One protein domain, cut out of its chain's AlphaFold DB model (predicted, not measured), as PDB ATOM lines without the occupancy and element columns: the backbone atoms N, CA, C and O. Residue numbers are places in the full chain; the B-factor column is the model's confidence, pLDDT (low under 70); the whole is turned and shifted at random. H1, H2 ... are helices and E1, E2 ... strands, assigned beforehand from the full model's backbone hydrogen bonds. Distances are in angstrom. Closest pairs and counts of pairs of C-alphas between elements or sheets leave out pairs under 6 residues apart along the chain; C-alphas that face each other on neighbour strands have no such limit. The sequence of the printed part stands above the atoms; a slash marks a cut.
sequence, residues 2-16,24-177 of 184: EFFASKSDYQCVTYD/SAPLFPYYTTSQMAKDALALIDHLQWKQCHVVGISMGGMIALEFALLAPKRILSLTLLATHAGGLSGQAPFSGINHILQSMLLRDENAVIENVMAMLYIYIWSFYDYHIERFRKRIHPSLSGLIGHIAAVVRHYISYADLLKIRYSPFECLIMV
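AT A GLANCE: This is residues 2 to 16 and 24 to 177 of the 184 residues of the protein "Hypothetical protein" of Adineta steineri (UniProt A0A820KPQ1). A small three-stranded parallel sheet has H3 over one face, with H2 and H8 packed on H3; this is one lobe. A second lobe, without strands, is the helical hairpin H4 and H5 with H6 crossing H5; H7 lies on the chain's way back and comes near H2 and H3. The printed part has 169 residues, with eight named helices and three named strands that follow along the chain as H1 H2 E1 H3 E2 H4 H5 H6 H7 H8 E3; its class is mostly helix, and the sheet has the order E1 E2 E3. It is compact, with a radius of gyration of the C-alphas of 17.0 A, and spans 46 by 41 by 34 A.

IN THESE COORDINATES: Begin at C-alpha 52, (132.074, 98.052, 126.809), where E1 starts; it runs to residue 57, 16.3 A away. E2 is residues 75 to 81, 16.4 A, and E3 residues 172 to 176, ending at C-alpha 176, (146.575, 105.678, 117.114). Look next at the helices: H3, residues 59 to 70, 16.4 A; H2, residues 33 to 46, 19.8 A; H8, residues 160 to 167; H7, residues 143 to 155, 18.3 A; H4, residues 94 to 105, 17.0 A; H5, residues 109 to 120, 16.3 A; H6, residues 128 to 136, 12.4 A. H1, residues 2 to 5, starts at C-alpha 2, (140.494, 86.275, 117.724).

HOW THE PARTS SIT: Between E1 and E2, N 54 and O 77 are 2.9 A apart, within hydrogen-bond range; between E2 and E3, N 174 and O 78 are 2.8 A apart. H3 is on the sheet at a height of 7.8 A, making two layers, helix on one face of a sheet, and runs along the strands, at 14 degrees to E1 on the local plane. E1, H3, E2 form a strand-helix-strand unit, two parallel neighbour strands with a helix between, its crossover right-handed; E2, H4 to H8, E3 form another. H2 touches H3 at Ala 37 and Phe 67, C-alphas 4.9 A apart, only just about perpendicular at 70.1 degrees. H8 touches residues 65 to 69 of H3 alone, closest at C-alphas 68 and 166, 6.6 A. H7 is close to H3 but not clearly touching, with C-alphas 59 and 153 at 6.4 A. The hairpin H4 and H5 touches at C-alphas 103 and 112, 5.2 A, a shallow tilt of 10 degrees, opposite ways. H6 touches H5 at C-alphas 132 and 113, 6.9 A, a steep tilt of 48 degrees. H1 touches no helix. Every O i to N i+4 pair is within hydrogen-bond range in H2, H3, H5, H6, H7 and H8, and 7 of 8 in H4; H1 is too short for one.

THE WHOLE: The farthest C-alphas, those of Asp 108 and Pro 170, are 47.7 A apart. Residues 17 to 23 are cut out, with C-alphas 16 and 24 9.1 A apart. The link from E2 to H4, residues 82 to 93, is long. Confidence is under 70 at residues 28 to 29, 88 to 92 and 122 to 124.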
ATOM      1  N   GLU A   2     140.154  87.653 117.306       87.19
ATOM      2  CA  GLU A   2     140.494  86.275 117.724       87.19
ATOM      3  C   GLU A   2     141.309  86.210 119.023       87.19
ATOM      4  O   GLU A   2     140.964  85.440 119.910       87.19
ATOM      5  N   PHE A   3     142.318  87.076 119.181       90.56
ATOM      6  CA  PHE A   3     143.097  87.166 120.421       90.56
ATOM      7  C   PHE A   3     142.211  87.350 121.664       90.56
ATOM      8  O   PHE A   3     142.268  86.525 122.568       90.56
ATOM      9  N   PHE A   4     141.366  88.385 121.700       92.56
ATOM     10  CA  PHE A   4     140.468  88.636 122.834       92.56
ATOM     11  C   PHE A   4     139.374  87.574 122.951       92.56
ATOM     12  O   PHE A   4     139.097  87.123 124.051       92.56
ATOM     13  N   ALA A   5     138.814  87.111 121.831       92.06
ATOM     14  CA  ALA A   5     137.799  86.058 121.832       92.06
ATOM     15  C   ALA A   5     138.331  84.709 122.359       92.06
ATOM     16  O   ALA A   5     137.550  83.890 122.831       92.06
ATOM     17  N   SER A   6     139.648  84.474 122.296       94.81
ATOM     18  CA  SER A   6     140.295  83.282 122.866       94.81
ATOM     19  C   SER A   6     140.423  83.317 124.396       94.81
ATOM     20  O   SER A   6     140.756  82.304 125.010       94.81
ATOM     21  N   LYS A   7     140.210  84.481 125.023       95.75
ATOM     22  CA  LYS A   7     140.349  84.681 126.467       95.75
ATOM     23  C   LYS A   7     138.981  84.550 127.136       95.75
ATOM     24  O   LYS A   7     138.031  85.197 126.714       95.75
ATOM     25  N   SER A   8     138.896  83.763 128.210       94.56
ATOM     26  CA  SER A   8     137.647  83.517 128.955       94.56
ATOM     27  C   SER A   8     137.018  84.776 129.547       94.56
ATOM     28  O   SER A   8     135.807  84.827 129.742       94.56
ATOM     29  N   ASP A   9     137.839  85.787 129.815       95.12
ATOM     30  CA  ASP A   9     137.431  86.973 130.567       95.12
ATOM     31  C   ASP A   9     136.879  88.082 129.658       95.12
ATOM     32  O   ASP A   9     136.500  89.152 130.134       95.12
ATOM     33  N   TYR A  10     136.824  87.839 128.343       95.19
ATOM     34  CA  TYR A  10     136.362  88.806 127.358       95.19
ATOM     35  C   TYR A  10     135.209  88.253 126.529       95.19
ATOM     36  O   TYR A  10     135.236  87.137 126.018       95.19
ATOM     37  N   GLN A  11     134.215  89.107 126.311       95.75
ATOM     38  CA  GLN A  11     133.223  88.921 125.264       95.75
ATOM     39  C   GLN A  11     133.492  89.946 124.169       95.75
ATOM     40  O   GLN A  11     133.772  91.114 124.443       95.75
ATOM     41  N   CYS A  12     133.442  89.515 122.914       96.31
ATOM     42  CA  CYS A  12     133.721  90.377 121.775       96.31
ATOM     43  C   CYS A  12     132.564  90.331 120.788       96.31
ATOM     44  O   CYS A  12     132.051  89.259 120.475       96.31
ATOM     45  N   VAL A  13     132.198  91.495 120.259       95.88
ATOM     46  CA  VAL A  13     131.218  91.614 119.183       95.88
ATOM     47  C   VAL A  13     131.804  92.448 118.053       95.88
ATOM     48  O   VAL A  13     132.379  93.512 118.270       95.88
ATOM     49  N   THR A  14     131.647  91.947 116.833       94.19
ATOM     50  CA  THR A  14     131.796  92.709 115.590       94.19
ATOM     51  C   THR A  14     130.519  92.557 114.799       94.19
ATOM     52  O   THR A  14     129.913  91.488 114.809       94.19
ATOM     53  N   TYR A  15     130.133  93.607 114.095       94.25
ATOM     54  CA  TYR A  15     128.925  93.620 113.289       94.25
ATOM     55  C   TYR A  15     129.187  94.371 111.988       94.25
ATOM     56  O   TYR A  15     130.066  95.234 111.917       94.25
ATOM     57  N   ASP A  16     128.410  94.033 110.965       93.38
ATOM     58  CA  ASP A  16     128.433  94.754 109.702       93.38
ATOM     59  C   ASP A  16     127.558  96.005 109.832       93.38
ATOM     60  O   ASP A  16     126.396  95.928 110.238       93.38
ATOM     61  N   SER A  24     121.284  94.829 106.406       89.38
ATOM     62  CA  SER A  24     120.361  95.453 105.454       89.38
ATOM     63  C   SER A  24     120.938  96.734 104.840       89.38
ATOM     64  O   SER A  24     121.598  97.521 105.522       89.38
ATOM     65  N   ALA A  25     120.624  96.981 103.565       87.25
ATOM     66  CA  ALA A  25     121.050  98.159 102.803       87.25
ATOM     67  C   ALA A  25     119.846  99.035 102.394       87.25
ATOM     68  O   ALA A  25     119.443  99.027 101.229       87.25
ATOM     69  N   PRO A  26     119.213  99.763 103.337       84.12
ATOM     70  CA  PRO A  26     118.067 100.613 103.022       84.12
ATOM     71  C   PRO A  26     118.469 101.743 102.065       84.12
ATOM     72  O   PRO A  26     119.543 102.324 102.208       84.12
ATOM     73  N   LEU A  27     117.602 102.057 101.097       76.31
ATOM     74  CA  LEU A  27     117.867 103.059 100.053       76.31
ATOM     75  C   LEU A  27     117.787 104.511 100.560       76.31
ATOM     76  O   LEU A  27     118.462 105.377 100.014       76.31
ATOM     77  N   PHE A  28     116.980 104.779 101.592       63.12
ATOM     78  CA  PHE A  28     116.747 106.119 102.145       63.12
ATOM     79  C   PHE A  28     116.487 106.070 103.662       63.12
ATOM     80  O   PHE A  28     115.905 105.088 104.133       63.12
ATOM     81  N   PRO A  29     116.827 107.128 104.431       66.62
ATOM     82  CA  PRO A  29     117.635 108.301 104.060       66.62
ATOM     83  C   PRO A  29     119.143 107.982 103.965       66.62
ATOM     84  O   PRO A  29     119.561 106.866 104.270       66.62
ATOM     85  N   TYR A  30     119.959 108.967 103.551       77.50
ATOM     86  CA  TYR A  30     121.425 108.854 103.544       77.50
ATOM     87  C   TYR A  30     121.957 108.420 104.911       77.50
ATOM     88  O   TYR A  30     121.505 108.911 105.949       77.50
ATOM     89  N   TYR A  31     122.946 107.528 104.905       90.44
ATOM     90  CA  TYR A  31     123.553 107.044 106.136       90.44
ATOM     91  C   TYR A  31     124.356 108.154 106.808       90.44
ATOM     92  O   TYR A  31     124.988 108.981 106.150       90.44
ATOM     93  N   THR A  32     124.356 108.151 108.137       94.69
ATOM     94  CA  THR A  32     125.226 109.012 108.936       94.69
ATOM     95  C   THR A  32     125.970 108.175 109.960       94.69
ATOM     96  O   THR A  32     125.474 107.143 110.422       94.69
ATOM     97  N   THR A  33     127.157 108.627 110.347       96.62
ATOM     98  CA  THR A  33     127.929 107.993 111.419       96.62
ATOM     99  C   THR A  33     127.176 108.051 112.751       96.62
ATOM    100  O   THR A  33     127.174 107.061 113.477       96.62
ATOM    101  N   SER A  34     126.412 109.119 113.020       97.06
ATOM    102  CA  SER A  34     125.507 109.191 114.180       97.06
ATOM    103  C   SER A  34     124.419 108.114 114.156       97.06
ATOM    104  O   SER A  34     124.023 107.603 115.202       97.06
ATOM    105  N   GLN A  35     123.898 107.756 112.977       95.88
ATOM    106  CA  GLN A  35     122.912 106.683 112.857       95.88
ATOM    107  C   GLN A  35     123.550 105.313 113.102       95.88
ATOM    108  O   GLN A  35     122.981 104.507 113.830       95.88
ATOM    109  N   MET A  36     124.750 105.076 112.574       97.25
ATOM    110  CA  MET A  36     125.493 103.843 112.852       97.25
ATOM    111  C   MET A  36     125.905 103.737 114.331       97.25
ATOM    112  O   MET A  36     125.916 102.647 114.892       97.25
ATOM    113  N   ALA A  37     126.153 104.858 115.016       98.38
ATOM    114  CA  ALA A  37     126.379 104.860 116.463       98.38
ATOM    115  C   ALA A  37     125.123 104.448 117.250       98.38
ATOM    116  O   ALA A  37     125.222 103.739 118.251       98.38
ATOM    117  N   LYS A  38     123.928 104.834 116.780       97.94
ATOM    118  CA  LYS A  38     122.662 104.344 117.350       97.94
ATOM    119  C   LYS A  38     122.479 102.844 117.121       97.94
ATOM    120  O   LYS A  38     121.971 102.174 118.013       97.94
ATOM    121  N   ASP A  39     122.929 102.314 115.984       97.25
ATOM    122  CA  ASP A  39     122.917 100.865 115.733       97.25
ATOM    123  C   ASP A  39     123.837 100.124 116.704       97.25
ATOM    124  O   ASP A  39     123.443  99.111 117.275       97.25
ATOM    125  N   ALA A  40     125.034 100.666 116.948       98.12
ATOM    126  CA  ALA A  40     125.962 100.128 117.937       98.12
ATOM    127  C   ALA A  40     125.336 100.098 119.341       98.12
ATOM    128  O   ALA A  40     125.459  99.105 120.057       98.12
ATOM    129  N   LEU A  41     124.631 101.172 119.721       98.50
ATOM    130  CA  LEU A  41     123.924 101.260 120.999       98.50
ATOM    131  C   LEU A  41     122.809 100.217 121.100       98.50
ATOM    132  O   LEU A  41     122.757  99.477 122.079       98.50
ATOM    133  N   ALA A  42     121.981 100.101 120.061       98.06
ATOM    134  CA  ALA A  42     120.925  99.098 119.997       98.06
ATOM    135  C   ALA A  42     121.481  97.666 120.081       98.06
ATOM    136  O   ALA A  42     120.889  96.811 120.739       98.06
ATOM    137  N   LEU A  43     122.638  97.405 119.464       97.81
ATOM    138  CA  LEU A  43     123.305  96.110 119.544       97.81
ATOM    139  C   LEU A  43     123.767  95.796 120.970       97.81
ATOM    140  O   LEU A  43     123.495  94.704 121.463       97.81
ATOM    141  N   ILE A  44     124.438  96.726 121.655       98.00
ATOM    142  CA  ILE A  44     124.883  96.456 123.031       98.00
ATOM    143  C   ILE A  44     123.711  96.371 124.017       98.00
ATOM    144  O   ILE A  44     123.806  95.642 125.001       98.00
ATOM    145  N   ASP A  45     122.600  97.060 123.746       98.44
ATOM    146  CA  ASP A  45     121.357  96.913 124.509       98.44
ATOM    147  C   ASP A  45     120.748  95.523 124.304       98.44
ATOM    148  O   ASP A  45     120.379  94.866 125.278       98.44
ATOM    149  N   HIS A  46     120.719  95.034 123.061       98.31
ATOM    150  CA  HIS A  46     120.269  93.681 122.737       98.31
ATOM    151  C   HIS A  46     121.131  92.602 123.410       98.31
ATOM    152  O   HIS A  46     120.602  91.621 123.927       98.31
ATOM    153  N   LEU A  47     122.449  92.810 123.464       98.12
ATOM    154  CA  LEU A  47     123.390  91.933 124.169       98.12
ATOM    155  C   LEU A  47     123.359  92.103 125.696       98.12
ATOM    156  O   LEU A  47     124.052  91.377 126.406       98.12
ATOM    157  N   GLN A  48     122.577  93.058 126.208       97.94
ATOM    158  CA  GLN A  48     122.476  93.399 127.629       97.94
ATOM    159  C   GLN A  48     123.808  93.838 128.264       97.94
ATOM    160  O   GLN A  48     124.025  93.702 129.472       97.94
ATOM    161  N   TRP A  49     124.715  94.406 127.468       97.94
ATOM    162  CA  TRP A  49     126.008  94.893 127.942       97.94
ATOM    163  C   TRP A  49     125.874  96.283 128.550       97.94
ATOM    164  O   TRP A  49     125.600  97.258 127.855       97.94
ATOM    165  N   LYS A  50     126.113  96.413 129.858       97.88
ATOM    166  CA  LYS A  50     126.017  97.709 130.552       97.88
ATOM    167  C   LYS A  50     127.091  98.698 130.108       97.88
ATOM    168  O   LYS A  50     126.791  99.877 129.960       97.88
ATOM    169  N   GLN A  51     128.317  98.236 129.894       97.75
ATOM    170  CA  GLN A  51     129.434  99.043 129.407       97.75
ATOM    171  C   GLN A  51     130.345  98.169 128.542       97.75
ATOM    172  O   GLN A  51     130.347  96.948 128.701       97.75
ATOM    173  N   CYS A  52     131.112  98.771 127.639       98.00
ATOM    174  CA  CYS A  52     132.074  98.052 126.809       98.00
ATOM    175  C   CYS A  52     133.299  98.905 126.458       98.00
ATOM    176  O   CYS A  52     133.282 100.135 126.544       98.00
ATOM    177  N   HIS A  53     134.373  98.233 126.047       97.94
ATOM    178  CA  HIS A  53     135.485  98.869 125.346       97.94
ATOM    179  C   HIS A  53     135.095  99.072 123.880       97.94
ATOM    180  O   HIS A  53     134.612  98.139 123.234       97.94
ATOM    181  N   VAL A  54     135.304 100.275 123.351       98.25
ATOM    182  CA  VAL A  54     134.929 100.633 121.979       98.25
ATOM    183  C   VAL A  54     136.188 100.842 121.154       98.25
ATOM    184  O   VAL A  54     137.012 101.697 121.469       98.25
ATOM    185  N   VAL A  55     136.321 100.077 120.072       97.69
ATOM    186  CA  VAL A  55     137.460 100.153 119.151       97.69
ATOM    187  C   VAL A  55     136.943 100.475 117.756       97.69
ATOM    188  O   VAL A  55     136.118  99.740 117.215       97.69
ATOM    189  N   GLY A  56     137.430 101.567 117.167       96.56
ATOM    190  CA  GLY A  56     137.009 102.037 115.851       96.56
ATOM    191  C   GLY A  56     138.189 102.317 114.923       96.56
ATOM    192  O   GLY A  56     139.080 103.089 115.271       96.56
ATOM    193  N   ILE A  57     138.167 101.724 113.725       93.06
ATOM    194  CA  ILE A  57     139.124 101.987 112.635       93.06
ATOM    195  C   ILE A  57     138.446 102.815 111.544       93.06
ATOM    196  O   ILE A  57     137.368 102.435 111.085       93.06
ATOM    197  N   SER A  58     139.087 103.892 111.076       92.19
ATOM    198  CA  SER A  58     138.600 104.713 109.955       92.19
ATOM    199  C   SER A  58     137.157 105.188 110.186       92.19
ATOM    200  O   SER A  58     136.882 105.782 111.225       92.19
ATOM    201  N   MET A  59     136.203 104.887 109.297       93.81
ATOM    202  CA  MET A  59     134.779 105.180 109.526       93.81
ATOM    203  C   MET A  59     134.272 104.613 110.866       93.81
ATOM    204  O   MET A  59     133.476 105.254 111.544       93.81
ATOM    205  N   GLY A  60     134.769 103.455 111.306       96.62
ATOM    206  CA  GLY A  60     134.471 102.904 112.632       96.62
ATOM    207  C   GLY A  60     134.916 103.813 113.781       96.62
ATOM    208  O   GLY A  60     134.244 103.871 114.803       96.62
ATOM    209  N   GLY A  61     136.006 104.565 113.610       96.94
ATOM    210  CA  GLY A  61     136.450 105.585 114.561       96.94
ATOM    211  C   GLY A  61     135.517 106.797 114.601       96.94
ATOM    212  O   GLY A  61     135.203 107.292 115.679       96.94
ATOM    213  N   MET A  62     134.994 107.224 113.449       97.00
ATOM    214  CA  MET A  62     133.965 108.274 113.371       97.00
ATOM    215  C   MET A  62     132.680 107.859 114.094       97.00
ATOM    216  O   MET A  62     132.119 108.620 114.876       97.00
ATOM    217  N   ILE A  63     132.241 106.618 113.875       98.44
ATOM    218  CA  ILE A  63     131.094 106.024 114.572       98.44
ATOM    219  C   ILE A  63     131.364 105.948 116.080       98.44
ATOM    220  O   ILE A  63     130.477 106.233 116.879       98.44
ATOM    221  N   ALA A  64     132.587 105.604 116.484       98.50
ATOM    222  CA  ALA A  64     132.971 105.533 117.889       98.50
ATOM    223  C   ALA A  64     132.978 106.914 118.578       98.50
ATOM    224  O   ALA A  64     132.563 107.013 119.731       98.50
ATOM    225  N   LEU A  65     133.374 107.986 117.877       98.19
ATOM    226  CA  LEU A  65     133.251 109.365 118.374       98.19
ATOM    227  C   LEU A  65     131.784 109.753 118.602       98.19
ATOM    228  O   LEU A  65     131.432 110.272 119.659       98.19
ATOM    229  N   GLU A  66     130.915 109.456 117.635       98.56
ATOM    230  CA  GLU A  66     129.467 109.677 117.754       98.56
ATOM    231  C   GLU A  66     128.876 108.874 118.921       98.56
ATOM    232  O   GLU A  66     128.084 109.395 119.706       98.56
ATOM    233  N   PHE A  67     129.301 107.619 119.087       98.69
ATOM    234  CA  PHE A  67     128.879 106.758 120.190       98.69
ATOM    235  C   PHE A  67     129.307 107.321 121.553       98.69
ATOM    236  O   PHE A  67     128.516 107.324 122.498       98.69
ATOM    237  N   ALA A  68     130.522 107.865 121.649       98.50
ATOM    238  CA  ALA A  68     131.033 108.509 122.856       98.50
ATOM    239  C   ALA A  68     130.239 109.750 123.268       98.50
ATOM    240  O   ALA A  68     130.055 109.984 124.461       98.50
ATOM    241  N   LEU A  69     129.716 110.510 122.307       98.31
ATOM    242  CA  LEU A  69     128.822 111.636 122.589       98.31
ATOM    243  C   LEU A  69     127.409 111.173 122.941       98.31
ATOM    244  O   LEU A  69     126.774 111.740 123.830       98.31
ATOM    245  N   LEU A  70     126.922 110.144 122.247       98.38
ATOM    246  CA  LEU A  70     125.578 109.605 122.418       98.38
ATOM    247  C   LEU A  70     125.393 108.933 123.784       98.38
ATOM    248  O   LEU A  70     124.358 109.110 124.423       98.38
ATOM    249  N   ALA A  71     126.374 108.142 124.222       98.00
ATOM    250  CA  ALA A  71     126.247 107.278 125.389       98.00
ATOM    251  C   ALA A  71     127.565 107.149 126.185       98.00
ATOM    252  O   ALA A  71     128.032 106.032 126.418       98.00
ATOM    253  N   PRO A  72     128.153 108.253 126.692       97.75
ATOM    254  CA  PRO A  72     129.473 108.236 127.339       97.75
ATOM    255  C   PRO A  72     129.550 107.293 128.547       97.75
ATOM    256  O   PRO A  72     130.579 106.680 128.805       97.75
ATOM    257  N   LYS A  73     128.438 107.109 129.272       97.56
ATOM    258  CA  LYS A  73     128.356 106.202 130.432       97.56
ATOM    259  C   LYS A  73     128.449 104.716 130.064       97.56
ATOM    260  O   LYS A  73     128.572 103.886 130.962       97.56
ATOM    261  N   ARG A  74     128.351 104.373 128.776       98.00
ATOM    262  CA  ARG A  74     128.430 103.002 128.250       98.00
ATOM    263  C   ARG A  74     129.851 102.617 127.829       98.00
ATOM    264  O   ARG A  74     130.054 101.482 127.411       98.00
ATOM    265  N   ILE A  75     130.818 103.526 127.940       98.50
ATOM    266  CA  ILE A  75     132.199 103.305 127.505       98.50
ATOM    267  C   ILE A  75     133.103 103.064 128.714       98.50
ATOM    268  O   ILE A  75     133.118 103.863 129.646       98.50
ATOM    269  N   LEU A  76     133.874 101.976 128.663       98.06
ATOM    270  CA  LEU A  76     134.984 101.702 129.585       98.06
ATOM    271  C   LEU A  76     136.292 102.320 129.078       98.06
ATOM    272  O   LEU A  76     137.019 102.953 129.835       98.06
ATOM    273  N   SER A  77     136.574 102.158 127.786       98.31
ATOM    274  CA  SER A  77     137.653 102.854 127.085       98.31
ATOM    275  C   SER A  77     137.313 103.028 125.609       98.31
ATOM    276  O   SER A  77     136.514 102.271 125.045       98.31
ATOM    277  N   LEU A  78     137.925 104.032 124.988       98.62
ATOM    278  CA  LEU A  78     137.777 104.359 123.578       98.62
ATOM    279  C   LEU A  78     139.127 104.199 122.870       98.62
ATOM    280  O   LEU A  78     140.137 104.729 123.319       98.62
ATOM    281  N   THR A  79     139.168 103.480 121.753       97.94
ATOM    282  CA  THR A  79     140.359 103.375 120.900       97.94
ATOM    283  C   THR A  79     140.022 103.800 119.480       97.94
ATOM    284  O   THR A  79     139.156 103.214 118.829       97.94
ATOM    285  N   LEU A  80     140.725 104.823 119.001       96.62
ATOM    286  CA  LEU A  80     140.534 105.444 117.697       96.62
ATOM    287  C   LEU A  80     141.758 105.180 116.825       96.62
ATOM    288  O   LEU A  80     142.852 105.648 117.133       96.62
ATOM    289  N   LEU A  81     141.573 104.444 115.732       92.50
ATOM    290  CA  LEU A  81     142.647 104.048 114.826       92.50
ATOM    291  C   LEU A  81     142.407 104.633 113.432       92.50
ATOM    292  O   LEU A  81     141.341 104.426 112.850       92.50
ATOM    293  N   ALA A  82     143.404 105.331 112.882       88.56
ATOM    294  CA  ALA A  82     143.385 105.836 111.502       88.56
ATOM    295  C   ALA A  82     142.065 106.551 111.121       88.56
ATOM    296  O   ALA A  82     141.456 106.262 110.092       88.56
ATOM    297  N   THR A  83     141.591 107.450 111.989       91.12
ATOM    298  CA  THR A  83     140.319 108.179 111.853       91.12
ATOM    299  C   THR A  83     140.523 109.686 112.029       91.12
ATOM    300  O   THR A  83     141.577 110.125 112.485       91.12
ATOM    301  N   HIS A  84     139.504 110.485 111.712       89.94
ATOM    302  CA  HIS A  84     139.467 111.927 111.962       89.94
ATOM    303  C   HIS A  84     138.088 112.361 112.478       89.94
ATOM    304  O   HIS A  84     137.098 111.657 112.301       89.94
ATOM    305  N   ALA A  85     138.024 113.545 113.092       90.62
ATOM    306  CA  ALA A  85     136.787 114.159 113.593       90.62
ATOM    307  C   ALA A  85     135.980 114.912 112.511       90.62
ATOM    308  O   ALA A  85     135.013 115.604 112.814       90.62
ATOM    309  N   GLY A  86     136.396 114.818 111.249       87.25
ATOM    310  CA  GLY A  86     135.814 115.577 110.133       87.25
ATOM    311  C   GLY A  86     136.311 117.024 110.029       87.25
ATOM    312  O   GLY A  86     137.284 117.415 110.673       87.25
ATOM    313  N   GLY A  87     135.633 117.819 109.200       75.88
ATOM    314  CA  GLY A  87     135.954 119.233 108.968       75.88
ATOM    315  C   GLY A  87     137.168 119.455 108.056       75.88
ATOM    316  O   GLY A  87     137.762 118.513 107.540       75.88
ATOM    317  N   LEU A  88     137.547 120.723 107.857       63.50
ATOM    318  CA  LEU A  88     138.608 121.124 106.914       63.50
ATOM    319  C   LEU A  88     139.984 120.507 107.220       63.50
ATOM    320  O   LEU A  88     140.791 120.342 106.309       63.50
ATOM    321  N   SER A  89     140.242 120.156 108.482       63.03
ATOM    322  CA  SER A  89     141.475 119.513 108.947       63.03
ATOM    323  C   SER A  89     141.435 117.981 108.899       63.03
ATOM    324  O   SER A  89     142.477 117.344 109.016       63.03
ATOM    325  N   GLY A  90     140.256 117.377 108.729       63.16
ATOM    326  CA  GLY A  90     140.057 115.931 108.654       63.16
ATOM    327  C   GLY A  90     139.935 115.447 107.215       63.16
ATOM    328  O   GLY A  90     138.943 114.814 106.874       63.16
ATOM    329  N   GLN A  91     140.890 115.789 106.352       65.19
ATOM    330  CA  GLN A  91     140.878 115.332 104.963       65.19
ATOM    331  C   GLN A  91     141.723 114.069 104.819       65.19
ATOM    332  O   GLN A  91     142.877 114.026 105.244       65.19
ATOM    333  N   ALA A  92     141.141 113.036 104.208       68.19
ATOM    334  CA  ALA A  92     141.910 111.877 103.785       68.19
ATOM    335  C   ALA A  92     142.977 112.312 102.759       68.19
ATOM    336  O   ALA A  92     142.707 113.201 101.946       68.19
ATOM    337  N   PRO A  93     144.172 111.693 102.753       71.44
ATOM    338  CA  PRO A  93     145.178 111.969 101.736       71.44
ATOM    339  C   PRO A  93     144.607 111.768 100.328       71.44
ATOM    340  O   PRO A  93     143.914 110.779 100.076       71.44
ATOM    341  N   PHE A  94     144.940 112.665  99.394       71.25
ATOM    342  CA  PHE A  94     144.487 112.572  97.998       71.25
ATOM    343  C   PHE A  94     144.796 111.211  97.361       71.25
ATOM    344  O   PHE A  94     143.978 110.692  96.605       71.25
ATOM    345  N   SER A  95     145.937 110.606  97.703       72.75
ATOM    346  CA  SER A  95     146.312 109.260  97.259       72.75
ATOM    347  C   SER A  95     145.292 108.203  97.691       72.75
ATOM    348  O   SER A  95     144.836 107.419  96.862       72.75
ATOM    349  N   GLY A  96     144.866 108.220  98.957       75.75
ATOM    350  CA  GLY A  96     143.861 107.294  99.480       75.75
ATOM    351  C   GLY A  96     142.501 107.464  98.803       75.75
ATOM    352  O   GLY A  96     141.877 106.483  98.404       75.75
ATOM    353  N   ILE A  97     142.073 108.711  98.588       75.88
ATOM    354  CA  ILE A  97     140.834 109.009  97.853       75.88
ATOM    355  C   ILE A  97     140.915 108.462  96.423       75.88
ATOM    356  O   ILE A  97     139.974 107.823  95.953       75.88
ATOM    357  N   ASN A  98     142.045 108.668  95.744       81.12
ATOM    358  CA  ASN A  98     142.253 108.177  94.389       81.12
ATOM    359  C   ASN A  98     142.173 106.642  94.312       81.12
ATOM    360  O   ASN A  98     141.471 106.121  93.449       81.12
ATOM    361  N   HIS A  99     142.802 105.914  95.241       83.00
ATOM    362  CA  HIS A  99     142.692 104.452  95.297       83.00
ATOM    363  C   HIS A  99     141.250 103.984  95.532       83.00
ATOM    364  O   HIS A  99     140.790 103.051  94.871       83.00
ATOM    365  N   ILE A 100     140.492 104.639  96.414       79.69
ATOM    366  CA  ILE A 100     139.078 104.298  96.630       79.69
ATOM    367  C   ILE A 100     138.272 104.484  95.337       79.69
ATOM    368  O   ILE A 100     137.536 103.579  94.948       79.69
ATOM    369  N   LEU A 101     138.437 105.615  94.646       80.06
ATOM    370  CA  LEU A 101     137.728 105.892  93.393       80.06
ATOM    371  C   LEU A 101     138.114 104.909  92.282       80.06
ATOM    372  O   LEU A 101     137.238 104.374  91.607       80.06
ATOM    373  N   GLN A 102     139.407 104.618  92.122       83.75
ATOM    374  CA  GLN A 102     139.880 103.632  91.150       83.75
ATOM    375  C   GLN A 102     139.290 102.245  91.425       83.75
ATOM    376  O   GLN A 102     138.825 101.591  90.495       83.75
ATOM    377  N   SER A 103     139.192 101.836  92.695       81.81
ATOM    378  CA  SER A 103     138.589 100.549  93.080       81.81
ATOM    379  C   SER A 103     137.132 100.407  92.634       81.81
ATOM    380  O   SER A 103     136.678  99.292  92.412       81.81
ATOM    381  N   MET A 104     136.394 101.511  92.478       78.69
ATOM    382  CA  MET A 104     135.003 101.487  91.999       78.69
ATOM    383  C   MET A 104     134.892 101.299  90.484       78.69
ATOM    384  O   MET A 104     133.842 100.896  89.990       78.69
ATOM    385  N   LEU A 105     135.952 101.630  89.745       80.88
ATOM    386  CA  LEU A 105     136.006 101.512  88.287       80.88
ATOM    387  C   LEU A 105     136.544 100.148  87.842       80.88
ATOM    388  O   LEU A 105     136.238  99.689  86.738       80.88
ATOM    389  N   LEU A 106     137.346  99.508  88.692       82.50
ATOM    390  CA  LEU A 106     137.910  98.191  88.439       82.50
ATOM    391  C   LEU A 106     136.814  97.119  88.477       82.50
ATOM    392  O   LEU A 106     135.983  97.075  89.381       82.50
ATOM    393  N   ARG A 107     136.818  96.248  87.463       75.56
ATOM    394  CA  ARG A 107     135.891  95.107  87.353       75.56
ATOM    395  C   ARG A 107     136.515  93.785  87.785       75.56
ATOM    396  O   ARG A 107     135.783  92.847  88.075       75.56
ATOM    397  N   ASP A 108     137.843  93.716  87.778       85.44
ATOM    398  CA  ASP A 108     138.600  92.536  88.179       85.44
ATOM    399  C   ASP A 108     138.874  92.563  89.686       85.44
ATOM    400  O   ASP A 108     139.357  93.561  90.223       85.44
ATOM    401  N   GLU A 109     138.563  91.460  90.363       81.94
ATOM    402  CA  GLU A 109     138.701  91.345  91.816       81.94
ATOM    403  C   GLU A 109     140.165  91.460  92.258       81.94
ATOM    404  O   GLU A 109     140.452  92.121  93.255       81.94
ATOM    405  N   ASN A 110     141.104  90.872  91.508       86.00
ATOM    406  CA  ASN A 110     142.522  90.942  91.861       86.00
ATOM    407  C   ASN A 110     143.054  92.367  91.705       86.00
ATOM    408  O   ASN A 110     143.728  92.850  92.608       86.00
ATOM    409  N   ALA A 111     142.668  93.080  90.646       86.44
ATOM    410  CA  ALA A 111     143.010  94.488  90.480       86.44
ATOM    411  C   ALA A 111     142.444  95.357  91.620       86.44
ATOM    412  O   ALA A 111     143.131  96.249  92.117       86.44
ATOM    413  N   VAL A 112     141.207  95.099  92.072       84.50
ATOM    414  CA  VAL A 112     140.631  95.785  93.245       84.50
ATOM    415  C   VAL A 112     141.455  95.492  94.496       84.50
ATOM    416  O   VAL A 112     141.776  96.416  95.241       84.50
ATOM    417  N   ILE A 113     141.815  94.227  94.725       84.75
ATOM    418  CA  ILE A 113     142.643  93.819  95.864       84.75
ATOM    419  C   ILE A 113     143.993  94.529  95.820       84.75
ATOM    420  O   ILE A 113     144.362  95.164  96.801       84.75
ATOM    421  N   GLU A 114     144.712  94.468  94.702       85.69
ATOM    422  CA  GLU A 114     146.018  95.111  94.537       85.69
ATOM    423  C   GLU A 114     145.936  96.611  94.808       85.69
ATOM    424  O   GLU A 114     146.732  97.150  95.577       85.69
ATOM    425  N   ASN A 115     144.922  97.275  94.257       86.62
ATOM    426  CA  ASN A 115     144.724  98.705  94.431       86.62
ATOM    427  C   ASN A 115     144.367  99.086  95.883       86.62
ATOM    428  O   ASN A 115     144.883 100.071  96.413       86.62
ATOM    429  N   VAL A 116     143.529  98.295  96.561       84.00
ATOM    430  CA  VAL A 116     143.215  98.490  97.987       84.00
ATOM    431  C   VAL A 116     144.429  98.192  98.864       84.00
ATOM    432  O   VAL A 116     144.675  98.908  99.833       84.00
ATOM    433  N   MET A 117     145.209  97.161  98.549       83.81
ATOM    434  CA  MET A 117     146.386  96.826  99.342       83.81
ATOM    435  C   MET A 117     147.509  97.842  99.151       83.81
ATOM    436  O   MET A 117     148.139  98.199 100.137       83.81
ATOM    437  N   ALA A 118     147.702  98.384  97.947       82.62
ATOM    438  CA  ALA A 118     148.632  99.489  97.709       82.62
ATOM    439  C   ALA A 118     148.273 100.737  98.535       82.62
ATOM    440  O   ALA A 118     149.155 101.459  98.995       82.62
ATOM    441  N   MET A 119     146.979 100.962  98.782       81.44
ATOM    442  CA  MET A 119     146.510 102.026  99.671       81.44
ATOM    443  C   MET A 119     146.792 101.732 101.155       81.44
ATOM    444  O   MET A 119     147.122 102.647 101.907       81.44
ATOM    445  N   LEU A 120     146.611 100.483 101.599       77.75
ATOM    446  CA  LEU A 120     146.707 100.097 103.015       77.75
ATOM    447  C   LEU A 120     148.138  99.768 103.472       77.75
ATOM    448  O   LEU A 120     148.463  99.981 104.638       77.75
ATOM    449  N   TYR A 121     148.982  99.255 102.576       75.38
ATOM    450  CA  TYR A 121     150.301  98.684 102.867       75.38
ATOM    451  C   TYR A 121     151.400  99.388 102.075       75.38
ATOM    452  O   TYR A 121     152.015  98.816 101.181       75.38
ATOM    453  N   ILE A 122     151.660 100.652 102.418       68.88
ATOM    454  CA  ILE A 122     152.679 101.457 101.727       68.88
ATOM    455  C   ILE A 122     154.104 100.977 102.071       68.88
ATOM    456  O   ILE A 122     154.973 100.977 101.204       68.88
ATOM    457  N   TYR A 123     154.350 100.544 103.317       63.16
ATOM    458  CA  TYR A 123     155.711 100.275 103.813       63.16
ATOM    459  C   TYR A 123     155.928  98.891 104.441       63.16
ATOM    460  O   TYR A 123     157.075  98.468 104.556       63.16
ATOM    461  N   ILE A 124     154.874  98.161 104.827       65.06
ATOM    462  CA  ILE A 124     154.996  96.870 105.530       65.06
ATOM    463  C   ILE A 124     154.088  95.822 104.924       65.06
ATOM    464  O   ILE A 124     152.926  96.079 104.648       65.06
ATOM    465  N   TRP A 125     154.620  94.612 104.791       71.50
ATOM    466  CA  TRP A 125     153.951  93.493 104.130       71.50
ATOM    467  C   TRP A 125     153.678  92.324 105.081       71.50
ATOM    468  O   TRP A 125     153.049  91.347 104.690       71.50
ATOM    469  N   SER A 126     154.072  92.439 106.355       73.38
ATOM    470  CA  SER A 126     153.984  91.373 107.368       73.38
ATOM    471  C   SER A 126     152.560  90.877 107.648       73.38
ATOM    472  O   SER A 126     152.381  89.827 108.257       73.38
ATOM    473  N   PHE A 127     151.541  91.607 107.187       77.06
ATOM    474  CA  PHE A 127     150.137  91.202 107.260       77.06
ATOM    475  C   PHE A 127     149.432  91.213 105.898       77.06
ATOM    476  O   PHE A 127     148.203  91.155 105.858       77.06
ATOM    477  N   TYR A 128     150.177  91.312 104.796       80.88
ATOM    478  CA  TYR A 128     149.620  91.466 103.454       80.88
ATOM    479  C   TYR A 128     148.735  90.273 103.073       80.88
ATOM    480  O   TYR A 128     147.535  90.444 102.847       80.88
ATOM    481  N   ASP A 129     149.282  89.055 103.136       83.69
ATOM    482  CA  ASP A 129     148.556  87.826 102.786       83.69
ATOM    483  C   ASP A 129     147.325  87.613 103.674       83.69
ATOM    484  O   ASP A 129     146.232  87.304 103.193       83.69
ATOM    485  N   TYR A 130     147.476  87.879 104.975       83.25
ATOM    486  CA  TYR A 130     146.385  87.812 105.946       83.25
ATOM    487  C   TYR A 130     145.225  88.754 105.582       83.25
ATOM    488  O   TYR A 130     144.050  88.392 105.727       83.25
ATOM    489  N   HIS A 131     145.522  89.965 105.099       83.38
ATOM    490  CA  HIS A 131     144.493  90.922 104.705       83.38
ATOM    491  C   HIS A 131     143.904  90.635 103.326       83.38
ATOM    492  O   HIS A 131     142.705  90.860 103.166       83.38
ATOM    493  N   ILE A 132     144.669  90.085 102.376       85.50
ATOM    494  CA  ILE A 132     144.120  89.582 101.105       85.50
ATOM    495  C   ILE A 132     143.106  88.475 101.359       85.50
ATOM    496  O   ILE A 132     141.985  88.546 100.854       85.50
ATOM    497  N   GLU A 133     143.462  87.472 102.163       85.94
ATOM    498  CA  GLU A 133     142.567  86.347 102.435       85.94
ATOM    499  C   GLU A 133     141.258  86.828 103.073       85.94
ATOM    500  O   GLU A 133     140.163  86.410 102.690       85.94
ATOM    501  N   ARG A 134     141.353  87.767 104.019       82.44
ATOM    502  CA  ARG A 134     140.177  88.389 104.635       82.44
ATOM    503  C   ARG A 134     139.392  89.255 103.664       82.44
ATOM    504  O   ARG A 134     138.168  89.253 103.751       82.44
ATOM    505  N   PHE A 135     140.052  89.983 102.768       81.94
ATOM    506  CA  PHE A 135     139.378  90.808 101.771       81.94
ATOM    507  C   PHE A 135     138.555  89.946 100.811       81.94
ATOM    508  O   PHE A 135     137.373  90.222 100.643       81.94
ATOM    509  N   ARG A 136     139.125  88.850 100.295       83.69
ATOM    510  CA  ARG A 136     138.425  87.883  99.427       83.69
ATOM    511  C   ARG A 136     137.205  87.241 100.091       83.69
ATOM    512  O   ARG A 136     136.239  86.884  99.431       83.69
ATOM    513  N   LYS A 137     137.232  87.084 101.417       82.56
ATOM    514  CA  LYS A 137     136.112  86.525 102.195       82.56
ATOM    515  C   LYS A 137     135.046  87.561 102.571       82.56
ATOM    516  O   LYS A 137     134.024  87.182 103.146       82.56
ATOM    517  N   ARG A 138     135.269  88.858 102.324       78.75
ATOM    518  CA  ARG A 138     134.294  89.900 102.672       78.75
ATOM    519  C   ARG A 138     133.136  89.891 101.689       78.75
ATOM    520  O   ARG A 138     133.314  89.819 100.482       78.75
ATOM    521  N   ILE A 139     131.935  90.055 102.228       76.44
ATOM    522  CA  ILE A 139     130.767  90.371 101.414       76.44
ATOM    523  C   ILE A 139     130.845  91.858 101.075       76.44
ATOM    524  O   ILE A 139     130.854  92.710 101.969       76.44
ATOM    525  N   HIS A 140     130.933  92.158  99.782       74.25
ATOM    526  CA  HIS A 140     131.017  93.531  99.308       74.25
ATOM    527  C   HIS A 140     129.704  94.286  99.556       74.25
ATOM    528  O   HIS A 140     128.621  93.710  99.415       74.25
ATOM    529  N   PRO A 141     129.776  95.578  99.920       75.69
ATOM    530  CA  PRO A 141     128.587  96.403 100.034       75.69
ATOM    531  C   PRO A 141     127.880  96.514  98.681       75.69
ATOM    532  O   PRO A 141     128.511  96.554  97.623       75.69
ATOM    533  N   SER A 142     126.553  96.617  98.721       81.44
ATOM    534  CA  SER A 142     125.775  97.019  97.544       81.44
ATOM    535  C   SER A 142     126.197  98.416  97.066       81.44
ATOM    536  O   SER A 142     126.713  99.212  97.852       81.44
ATOM    537  N   LEU A 143     125.933  98.757  95.800       80.06
ATOM    538  CA  LEU A 143     126.262 100.086  95.264       80.06
ATOM    539  C   LEU A 143     125.616 101.220  96.080       80.06
ATOM    540  O   LEU A 143     126.268 102.216  96.386       80.06
ATOM    541  N   SER A 144     124.353 101.054  96.486       83.12
ATOM    542  CA  SER A 144     123.663 102.005  97.365       83.12
ATOM    543  C   SER A 144     124.312 102.081  98.747       83.12
ATOM    544  O   SER A 144     124.484 103.173  99.286       83.12
ATOM    545  N   GLY A 145     124.723 100.936  99.293       87.94
ATOM    546  CA  GLY A 145     125.451 100.853 100.552       87.94
ATOM    547  C   GLY A 145     126.776 101.615 100.523       87.94
ATOM    548  O   GLY A 145     127.052 102.418 101.415       87.94
ATOM    549  N   LEU A 146     127.548 101.428  99.449       84.81
ATOM    550  CA  LEU A 146     128.813 102.115  99.212       84.81
ATOM    551  C   LEU A 146     128.626 103.633  99.114       84.81
ATOM    552  O   LEU A 146     129.313 104.379  99.811       84.81
ATOM    553  N   ILE A 147     127.662 104.098  98.312       84.88
ATOM    554  CA  ILE A 147     127.329 105.527  98.200       84.88
ATOM    555  C   ILE A 147     126.926 106.093  99.569       84.88
ATOM    556  O   ILE A 147     127.377 107.174  99.953       84.88
ATOM    557  N   GLY A 148     126.121 105.349 100.333       89.62
ATOM    558  CA  GLY A 148     125.714 105.726 101.683       89.62
ATOM    559  C   GLY A 148     126.897 105.871 102.645       89.62
ATOM    560  O   GLY A 148     126.950 106.841 103.399       89.62
ATOM    561  N   HIS A 149     127.869 104.957 102.605       90.00
ATOM    562  CA  HIS A 149     129.085 105.035 103.429       90.00
ATOM    563  C   HIS A 149     129.985 106.205 103.044       90.00
ATOM    564  O   HIS A 149     130.429 106.929 103.932       90.00
ATOM    565  N   ILE A 150     130.202 106.456 101.750       86.81
ATOM    566  CA  ILE A 150     130.977 107.622 101.295       86.81
ATOM    567  C   ILE A 150     130.322 108.914 101.783       86.81
ATOM    568  O   ILE A 150     130.995 109.776 102.348       86.81
ATOM    569  N   ALA A 151     129.004 109.040 101.605       88.06
ATOM    570  CA  ALA A 151     128.266 110.211 102.058       88.06
ATOM    571  C   ALA A 151     128.375 110.399 103.579       88.06
ATOM    572  O   ALA A 151     128.573 111.525 104.034       88.06
ATOM    573  N   ALA A 152     128.293 109.313 104.358       91.81
ATOM    574  CA  ALA A 152     128.462 109.352 105.809       91.81
ATOM    575  C   ALA A 152     129.858 109.851 106.214       91.81
ATOM    576  O   ALA A 152     129.959 110.712 107.083       91.81
ATOM    577  N   VAL A 153     130.913 109.350 105.565       89.81
ATOM    578  CA  VAL A 153     132.309 109.735 105.830       89.81
ATOM    579  C   VAL A 153     132.557 111.201 105.477       89.81
ATOM    580  O   VAL A 153     133.049 111.956 106.308       89.81
ATOM    581  N   VAL A 154     132.173 111.629 104.269       86.81
ATOM    582  CA  VAL A 154     132.404 113.005 103.789       86.81
ATOM    583  C   VAL A 154     131.647 114.035 104.628       86.81
ATOM    584  O   VAL A 154     132.131 115.144 104.838       86.81
ATOM    585  N   ARG A 155     130.451 113.683 105.111       88.56
ATOM    586  CA  ARG A 155     129.604 114.579 105.910       88.56
ATOM    587  C   ARG A 155     129.862 114.493 107.411       88.56
ATOM    588  O   ARG A 155     129.254 115.266 108.150       88.56
ATOM    589  N   HIS A 156     130.684 113.553 107.875       93.00
ATOM    590  CA  HIS A 156     130.955 113.418 109.298       93.00
ATOM    591  C   HIS A 156     131.687 114.653 109.820       93.00
ATOM    592  O   HIS A 156     132.641 115.144 109.213       93.00
ATOM    593  N   TYR A 157     131.230 115.147 110.966       94.12
ATOM    594  CA  TYR A 157     131.837 116.275 111.642       94.12
ATOM    595  C   TYR A 157     131.491 116.249 113.127       94.12
ATOM    596  O   TYR A 157     130.318 116.284 113.493       94.12
ATOM    597  N   ILE A 158     132.519 116.246 113.970       94.12
ATOM    598  CA  ILE A 158     132.413 116.489 115.404       94.12
ATOM    599  C   ILE A 158     132.997 117.868 115.691       94.12
ATOM    600  O   ILE A 158     134.137 118.169 115.333       94.12
ATOM    601  N   SER A 159     132.210 118.718 116.351       94.19
ATOM    602  CA  SER A 159     132.653 120.063 116.707       94.19
ATOM    603  C   SER A 159     133.801 120.023 117.721       94.19
ATOM    604  O   SER A 159     133.927 119.083 118.507       94.19
ATOM    605  N   TYR A 160     134.615 121.082 117.779       92.75
ATOM    606  CA  TYR A 160     135.655 121.187 118.809       92.75
ATOM    607  C   TYR A 160     135.069 121.106 120.230       92.75
ATOM    608  O   TYR A 160     135.634 120.444 121.095       92.75
ATOM    609  N   ALA A 161     133.901 121.715 120.459       96.38
ATOM    610  CA  ALA A 161     133.215 121.652 121.747       96.38
ATOM    611  C   ALA A 161     132.809 120.217 122.121       96.38
ATOM    612  O   ALA A 161     132.936 119.821 123.277       96.38
ATOM    613  N   ASP A 162     132.366 119.417 121.152       96.81
ATOM    614  CA  ASP A 162     132.040 118.008 121.376       96.81
ATOM    615  C   ASP A 162     133.294 117.149 121.571       96.81
ATOM    616  O   ASP A 162     133.317 116.290 122.452       96.81
ATOM    617  N   LEU A 163     134.386 117.432 120.854       95.44
ATOM    618  CA  LEU A 163     135.679 116.794 121.121       95.44
ATOM    619  C   LEU A 163     136.163 117.060 122.549       95.44
ATOM    620  O   LEU A 163     136.717 116.158 123.177       95.44
ATOM    621  N   LEU A 164     135.923 118.255 123.099       96.25
ATOM    622  CA  LEU A 164     136.225 118.537 124.503       96.25
ATOM    623  C   LEU A 164     135.378 117.683 125.455       96.25
ATOM    624  O   LEU A 164     135.907 117.213 126.458       96.25
ATOM    625  N   LYS A 165     134.106 117.404 125.139       97.38
ATOM    626  CA  LYS A 165     133.283 116.486 125.951       97.38
ATOM    627  C   LYS A 165     133.886 115.082 125.990       97.38
ATOM    628  O   LYS A 165     133.929 114.473 127.055       97.38
ATOM    629  N   ILE A 166     134.391 114.586 124.859       96.62
ATOM    630  CA  ILE A 166     135.079 113.287 124.796       96.62
ATOM    631  C   ILE A 166     136.400 113.352 125.571       96.62
ATOM    632  O   ILE A 166     136.677 112.477 126.382       96.62
ATOM    633  N   ARG A 167     137.193 114.414 125.385       95.19
ATOM    634  CA  ARG A 167     138.475 114.612 126.080       95.19
ATOM    635  C   ARG A 167     138.336 114.635 127.605       95.19
ATOM    636  O   ARG A 167     139.229 114.157 128.291       95.19
ATOM    637  N   TYR A 168     137.252 115.213 128.119       96.31
ATOM    638  CA  TYR A 168     136.973 115.320 129.554       96.31
ATOM    639  C   TYR A 168     135.983 114.260 130.058       96.31
ATOM    640  O   TYR A 168     135.415 114.405 131.141       96.31
ATOM    641  N   SER A 169     135.746 113.201 129.280       94.94
ATOM    642  CA  SER A 169     134.941 112.062 129.717       94.94
ATOM    643  C   SER A 169     135.687 111.210 130.758       94.94
ATOM    644  O   SER A 169     136.913 111.248 130.818       94.94
ATOM    645  N   PRO A 170     134.972 110.420 131.581       92.75
ATOM    646  CA  PRO A 170     135.586 109.617 132.641       92.75
ATOM    647  C   PRO A 170     136.324 108.362 132.140       92.75
ATOM    648  O   PRO A 170     136.902 107.645 132.951       92.75
ATOM    649  N   PHE A 171     136.271 108.062 130.839       96.88
ATOM    650  CA  PHE A 171     136.938 106.912 130.230       96.88
ATOM    651  C   PHE A 171     138.237 107.328 129.536       96.88
ATOM    652  O   PHE A 171     138.362 108.437 129.015       96.88
ATOM    653  N   GLU A 172     139.191 106.403 129.467       97.12
ATOM    654  CA  GLU A 172     140.442 106.622 128.743       97.12
ATOM    655  C   GLU A 172     140.231 106.542 127.225       97.12
ATOM    656  O   GLU A 172     139.477 105.699 126.727       97.12
ATOM    657  N   CYS A 173     140.919 107.415 126.486       97.31
ATOM    658  CA  CYS A 173     140.897 107.452 125.027       97.31
ATOM    659  C   CYS A 173     142.314 107.283 124.466       97.31
ATOM    660  O   CYS A 173     143.178 108.134 124.679       97.31
ATOM    661  N   LEU A 174     142.537 106.199 123.722       96.38
ATOM    662  CA  LEU A 174     143.763 105.944 122.973       96.38
ATOM    663  C   LEU A 174     143.564 106.349 121.509       96.38
ATOM    664  O   LEU A 174     142.672 105.836 120.832       96.38
ATOM    665  N   ILE A 175     144.424 107.234 121.006       92.94
ATOM    666  CA  ILE A 175     144.439 107.652 119.601       92.94
ATOM    667  C   ILE A 175     145.693 107.084 118.941       92.94
ATOM    668  O   ILE A 175     146.809 107.403 119.342       92.94
ATOM    669  N   MET A 176     145.502 106.260 117.914       89.44
ATOM    670  CA  MET A 176     146.575 105.678 117.114       89.44
ATOM    671  C   MET A 176     146.518 106.248 115.698       89.44
ATOM    672  O   MET A 176     145.604 105.960 114.918       89.44
ATOM    673  N   VAL A 177     147.521 107.061 115.374       80.56
ATOM    674  CA  VAL A 177     147.758 107.597 114.032       80.56
ATOM    675  C   VAL A 177     149.041 106.994 113.474       80.56
ATOM    676  O   VAL A 177     150.010 106.820 114.206       80.56
TER     677      VAL A 177